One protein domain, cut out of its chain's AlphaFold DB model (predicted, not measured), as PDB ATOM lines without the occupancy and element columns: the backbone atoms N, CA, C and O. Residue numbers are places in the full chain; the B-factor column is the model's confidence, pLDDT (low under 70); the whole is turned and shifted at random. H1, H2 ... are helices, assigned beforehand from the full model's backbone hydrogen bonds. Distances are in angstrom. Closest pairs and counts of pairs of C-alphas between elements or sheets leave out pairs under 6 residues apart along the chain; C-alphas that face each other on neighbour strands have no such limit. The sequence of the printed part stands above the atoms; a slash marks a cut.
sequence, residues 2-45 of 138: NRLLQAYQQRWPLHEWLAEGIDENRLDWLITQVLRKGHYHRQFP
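Overview. This is residues 2 to 45 of the 138 residues of an uncharacterized protein of Atlantibacter sp. RC6 (UniProt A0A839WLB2). H1 packs on residues 30 to 34 of the longest helix, H3; between them the chain swings out through H2 and folds back, residues 18 to 25 sticking out, while H4 makes a corner with H3's end. The printed part has 44 residues with four named helices, H1 to H4 in order: all helix. It is only just compact, close to loose, with a radius of gyration of the C-alphas of 10.7 A, and elongated, 31 by 18 by 14 A.

Along the chain. H1, residues 3 to 9, begins at C-alpha 3 (-41.565, -5.115, 11.157) and spans 10.1 A. H2 is residues 14 to 20, 10.1 A; H3, residues 24 to 36, 16.1 A; H4, residues 39 to 43, 6.9 A, ending at C-alpha 43 (-34.764, -15.531, 7.030).

Arrangement. H1 and H3 touch, C-alphas 4 and 34 closest at 6.3 A, at a steep tilt of 41 degrees, opposite ways. H2 is close to H1 but not clearly touching, C-alphas 8 and 14 closest at 7.2 A, and apart from H3. H3 and H4 only just touch, only at the corner, with 3 pairs of C-alphas within 8 A, 35 and 41 closest at 5.4 A. Every O i to N i+4 pair is within hydrogen-bond range in H1 and H2, 8 of 9 in H3, and 0 of 1 in H4, with 2 of 2 O i to N i+3 pairs.

Size, cuts and confidence. The farthest C-alphas, 19 and 42, are 31.7 A apart. The printed part has no cut, the three links are tight, and no printed residue is under 70 in pLDDT.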
ATOM      1  N   ASN A   2     -41.341  -4.415  15.892       84.62
ATOM      2  CA  ASN A   2     -41.982  -5.397  15.009       84.62
ATOM      3  C   ASN A   2     -42.127  -4.846  13.570       84.62
ATOM      4  O   ASN A   2     -42.733  -3.793  13.373       84.62
ATOM      5  N   ARG A   3     -41.560  -5.544  12.571       87.38
ATOM      6  CA  ARG A   3     -41.565  -5.115  11.157       87.38
ATOM      7  C   ARG A   3     -42.975  -5.018  10.569       87.38
ATOM      8  O   ARG A   3     -43.192  -4.169   9.712       87.38
ATOM      9  N   LEU A   4     -43.923  -5.825  11.053       88.19
ATOM     10  CA  LEU A   4     -45.330  -5.746  10.646       88.19
ATOM     11  C   LEU A   4     -45.957  -4.420  11.079       88.19
ATOM     12  O   LEU A   4     -46.525  -3.718  10.250       88.19
ATOM     13  N   LEU A   5     -45.778  -4.036  12.346       90.44
ATOM     14  CA  LEU A   5     -46.278  -2.756  12.862       90.44
ATOM     15  C   LEU A   5     -45.620  -1.572  12.144       90.44
ATOM     16  O   LEU A   5     -46.296  -0.601  11.818       90.44
ATOM     17  N   GLN A   6     -44.319  -1.679  11.849       90.94
ATOM     18  CA  GLN A   6     -43.602  -0.658  11.085       90.94
ATOM     19  C   GLN A   6     -44.141  -0.486   9.667       90.94
ATOM     20  O   GLN A   6     -44.284   0.647   9.225       90.94
ATOM     21  N   ALA A   7     -44.423  -1.579   8.958       91.88
ATOM     22  CA  ALA A   7     -45.001  -1.500   7.623       91.88
ATOM     23  C   ALA A   7     -46.433  -0.951   7.676       91.88
ATOM     24  O   ALA A   7     -46.780  -0.081   6.887       91.88
ATOM     25  N   TYR A   8     -47.252  -1.403   8.629       92.69
ATOM     26  CA  TYR A   8     -48.638  -0.951   8.745       92.69
ATOM     27  C   TYR A   8     -48.742   0.559   8.970       92.69
ATOM     28  O   TYR A   8     -49.446   1.240   8.228       92.69
ATOM     29  N   GLN A   9     -47.989   1.098   9.937       94.06
ATOM     30  CA  GLN A   9     -48.044   2.524  10.287       94.06
ATOM     31  C   GLN A   9     -47.565   3.461   9.167       94.06
ATOM     32  O   GLN A   9     -47.809   4.660   9.229       94.06
ATOM     33  N   GLN A  10     -46.876   2.938   8.143       92.69
ATOM     34  CA  GLN A  10     -46.515   3.720   6.957       92.69
ATOM     35  C   GLN A  10     -47.719   4.006   6.054       92.69
ATOM     36  O   GLN A  10     -47.625   4.882   5.197       92.69
ATOM     37  N   ARG A  11     -48.824   3.263   6.207       94.19
ATOM     38  CA  ARG A  11     -49.990   3.352   5.323       94.19
ATOM     39  C   ARG A  11     -51.309   3.606   6.049       94.19
ATOM     40  O   ARG A  11     -52.161   4.282   5.481       94.19
ATOM     41  N   TRP A  12     -51.469   3.102   7.270       95.12
ATOM     42  CA  TRP A  12     -52.695   3.259   8.052       95.12
ATOM     43  C   TRP A  12     -52.397   3.638   9.506       95.12
ATOM     44  O   TRP A  12     -51.380   3.209  10.060       95.12
ATOM     45  N   PRO A  13     -53.281   4.406  10.163       94.00
ATOM     46  CA  PRO A  13     -53.153   4.691  11.584       94.00
ATOM     47  C   PRO A  13     -53.255   3.414  12.429       94.00
ATOM     48  O   PRO A  13     -54.207   2.650  12.308       94.00
ATOM     49  N   LEU A  14     -52.310   3.194  13.350       92.19
ATOM     50  CA  LEU A  14     -52.311   1.997  14.208       92.19
ATOM     51  C   LEU A  14     -53.565   1.870  15.090       92.19
ATOM     52  O   LEU A  14     -53.944   0.757  15.441       92.19
ATOM     53  N   HIS A  15     -54.204   2.987  15.446       92.56
ATOM     54  CA  HIS A  15     -55.416   2.959  16.264       92.56
ATOM     55  C   HIS A  15     -56.597   2.297  15.540       92.56
ATOM     56  O   HIS A  15     -57.397   1.648  16.204       92.56
ATOM     57  N   GLU A  16     -56.674   2.396  14.206       90.81
ATOM     58  CA  GLU A  16     -57.697   1.695  13.419       90.81
ATOM     59  C   GLU A  16     -57.520   0.183  13.541       90.81
ATOM     60  O   GLU A  16     -58.489  -0.523  13.783       90.81
ATOM     61  N   TRP A  17     -56.279  -0.321  13.487       90.19
ATOM     62  CA  TRP A  17     -56.034  -1.744  13.732       90.19
ATOM     63  C   TRP A  17     -56.522  -2.145  15.128       90.19
ATOM     64  O   TRP A  17     -57.253  -3.117  15.287       90.19
ATOM     65  N   LEU A  18     -56.147  -1.388  16.158       88.44
ATOM     66  CA  LEU A  18     -56.515  -1.727  17.533       88.44
ATOM     67  C   LEU A  18     -58.031  -1.709  17.773       88.44
ATOM     68  O   LEU A  18     -58.514  -2.504  18.577       88.44
ATOM     69  N   ALA A  19     -58.762  -0.816  17.103       90.81
ATOM     70  CA  ALA A  19     -60.201  -0.661  17.279       90.81
ATOM     71  C   ALA A  19     -61.028  -1.605  16.388       90.81
ATOM     72  O   ALA A  19     -62.048  -2.125  16.835       90.81
ATOM     73  N   GLU A  20     -60.595  -1.829  15.147       89.88
ATOM     74  CA  GLU A  20     -61.404  -2.468  14.097       89.88
ATOM     75  C   GLU A  20     -60.819  -3.803  13.617       89.88
ATOM     76  O   GLU A  20     -61.462  -4.549  12.880       89.88
ATOM     77  N   GLY A  21     -59.603  -4.141  14.045       90.12
ATOM     78  CA  GLY A  21     -58.864  -5.283  13.526       90.12
ATOM     79  C   GLY A  21     -58.210  -4.984  12.178       90.12
ATOM     80  O   GLY A  21     -57.898  -3.845  11.837       90.12
ATOM     81  N   ILE A  22     -57.928  -6.037  11.411       91.88
ATOM     82  CA  ILE A  22     -57.316  -5.919  10.087       91.88
ATOM     83  C   ILE A  22     -58.198  -6.613   9.057       91.88
ATOM     84  O   ILE A  22     -58.531  -7.784   9.219       91.88
ATOM     85  N   ASP A  23     -58.589  -5.887   8.013       91.75
ATOM     86  CA  ASP A  23     -59.304  -6.468   6.881       91.75
ATOM     87  C   ASP A  23     -58.357  -7.231   5.938       91.75
ATOM     88  O   ASP A  23     -57.128  -7.122   6.008       91.75
ATOM     89  N   GLU A  24     -58.951  -8.022   5.050       93.31
ATOM     90  CA  GLU A  24     -58.246  -8.884   4.102       93.31
ATOM     91  C   GLU A  24     -57.319  -8.094   3.156       93.31
ATOM     92  O   GLU A  24     -56.162  -8.479   2.985       93.31
ATOM     93  N   ASN A  25     -57.732  -6.920   2.665       92.88
ATOM     94  CA  ASN A  25     -56.903  -6.085   1.785       92.88
ATOM     95  C   ASN A  25     -55.668  -5.521   2.509       92.88
ATOM     96  O   ASN A  25     -54.560  -5.479   1.958       92.88
ATOM     97  N   ARG A  26     -55.842  -5.063   3.756       94.38
ATOM     98  CA  ARG A  26     -54.737  -4.577   4.597       94.38
ATOM     99  C   ARG A  26     -53.769  -5.715   4.924       94.38
ATOM    100  O   ARG A  26     -52.549  -5.514   4.873       94.38
ATOM    101  N   LEU A  27     -54.291  -6.906   5.217       94.44
ATOM    102  CA  LEU A  27     -53.485  -8.090   5.498       94.44
ATOM    103  C   LEU A  27     -52.703  -8.556   4.260       94.44
ATOM    104  O   LEU A  27     -51.498  -8.794   4.371       94.44
ATOM    105  N   ASP A  28     -53.326  -8.586   3.081       94.75
ATOM    106  CA  ASP A  28     -52.682  -8.903   1.796       94.75
ATOM    107  C   ASP A  28     -51.479  -7.998   1.519       94.75
ATOM    108  O   ASP A  28     -50.397  -8.448   1.099       94.75
ATOM    109  N   TRP A  29     -51.634  -6.705   1.804       94.69
ATOM    110  CA  TRP A  29     -50.543  -5.757   1.669       94.69
ATOM    111  C   TRP A  29     -49.406  -6.052   2.654       94.69
ATOM    112  O   TRP A  29     -48.246  -6.096   2.234       94.69
ATOM    113  N   LEU A  30     -49.708  -6.312   3.933       93.62
ATOM    114  CA  LEU A  30     -48.688  -6.658   4.930       93.62
ATOM    115  C   LEU A  30     -47.945  -7.946   4.575       93.62
ATOM    116  O   LEU A  30     -46.713  -7.964   4.624       93.62
ATOM    117  N   ILE A  31     -48.662  -8.997   4.172       93.44
ATOM    118  CA  ILE A  31     -48.067 -10.252   3.698       93.44
ATOM    119  C   ILE A  31     -47.086  -9.955   2.563       93.44
ATOM    120  O   ILE A  31     -45.937 -10.405   2.580       93.44
ATOM    121  N   THR A  32     -47.506  -9.147   1.592       92.25
ATOM    122  CA  THR A  32     -46.677  -8.813   0.434       92.25
ATOM    123  C   THR A  32     -45.419  -8.042   0.830       92.25
ATOM    124  O   THR A  32     -44.320  -8.408   0.405       92.25
ATOM    125  N   GLN A  33     -45.546  -6.994   1.645       91.06
ATOM    126  CA  GLN A  33     -44.408  -6.141   1.999       91.06
ATOM    127  C   GLN A  33     -43.449  -6.805   2.984       91.06
ATOM    128  O   GLN A  33     -42.235  -6.648   2.869       91.06
ATOM    129  N   VAL A  34     -43.977  -7.542   3.960       90.00
ATOM    130  CA  VAL A  34     -43.202  -7.992   5.119       90.00
ATOM    131  C   VAL A  34     -42.776  -9.450   4.991       90.00
ATOM    132  O   VAL A  34     -41.612  -9.757   5.256       90.00
ATOM    133  N   LEU A  35     -43.685 -10.326   4.552       88.25
ATOM    134  CA  LEU A  35     -43.441 -11.769   4.481       88.25
ATOM    135  C   LEU A  35     -42.854 -12.199   3.135       88.25
ATOM    136  O   LEU A  35     -41.929 -13.003   3.119       88.25
ATOM    137  N   ARG A  36     -43.338 -11.643   2.016       87.06
ATOM    138  CA  ARG A  36     -42.888 -12.041   0.667       87.06
ATOM    139  C   ARG A  36     -41.699 -11.249   0.129       87.06
ATOM    140  O   ARG A  36     -40.867 -11.814  -0.564       87.06
ATOM    141  N   LYS A  37     -41.615  -9.943   0.401       85.75
ATOM    142  CA  LYS A  37     -40.531  -9.076  -0.119       85.75
ATOM    143  C   LYS A  37     -39.556  -8.600   0.959       85.75
ATOM    144  O   LYS A  37     -38.474  -8.107   0.645       85.75
ATOM    145  N   GLY A  38     -39.965  -8.697   2.218       80.75
ATOM    146  CA  GLY A  38     -39.318  -8.030   3.337       80.75
ATOM    147  C   GLY A  38     -38.296  -8.881   4.083       80.75
ATOM    148  O   GLY A  38     -37.738  -9.857   3.584       80.75
ATOM    149  N   HIS A  39     -38.056  -8.478   5.330       79.19
ATOM    150  CA  HIS A  39     -37.081  -9.090   6.232       79.19
ATOM    151  C   HIS A  39     -37.292 -10.599   6.418       79.19
ATOM    152  O   HIS A  39     -36.321 -11.353   6.383       79.19
ATOM    153  N   TYR A  40     -38.549 -11.031   6.570       83.38
ATOM    154  CA  TYR A  40     -38.864 -12.434   6.833       83.38
ATOM    155  C   TYR A  40     -38.654 -13.320   5.615       83.38
ATOM    156  O   TYR A  40     -38.237 -14.450   5.798       83.38
ATOM    157  N   HIS A  41     -38.808 -12.810   4.390       83.62
ATOM    158  CA  HIS A  41     -38.539 -13.610   3.194       83.62
ATOM    159  C   HIS A  41     -37.099 -14.145   3.166       83.62
ATOM    160  O   HIS A  41     -36.860 -15.280   2.774       83.62
ATOM    161  N   ARG A  42     -36.133 -13.340   3.632       83.06
ATOM    162  CA  ARG A  42     -34.710 -13.714   3.643       83.06
ATOM    163  C   ARG A  42     -34.350 -14.718   4.738       83.06
ATOM    164  O   ARG A  42     -33.366 -15.428   4.593       83.06
ATOM    165  N   GLN A  43     -35.082 -14.716   5.850       84.25
ATOM    166  CA  GLN A  43     -34.764 -15.531   7.030       84.25
ATOM    167  C   GLN A  43     -35.643 -16.780   7.144       84.25
ATOM    168  O   GLN A  43     -35.187 -17.825   7.595       84.25
ATOM    169  N   PHE A  44     -36.904 -16.657   6.741       84.94
ATOM    170  CA  PHE A  44     -37.952 -17.664   6.848       84.94
ATOM    171  C   PHE A  44     -38.797 -17.626   5.565       84.94
ATOM    172  O   PHE A  44     -39.937 -17.152   5.591       84.94
ATOM    173  N   PRO A  45     -38.233 -18.049   4.419       87.94
ATOM    174  CA  PRO A  45     -38.965 -18.048   3.164       87.94
ATOM    175  C   PRO A  45     -40.186 -18.962   3.278       87.94
ATOM    176  O   PRO A  45     -40.084 -20.118   3.683       87.94
TER     177      PRO A  45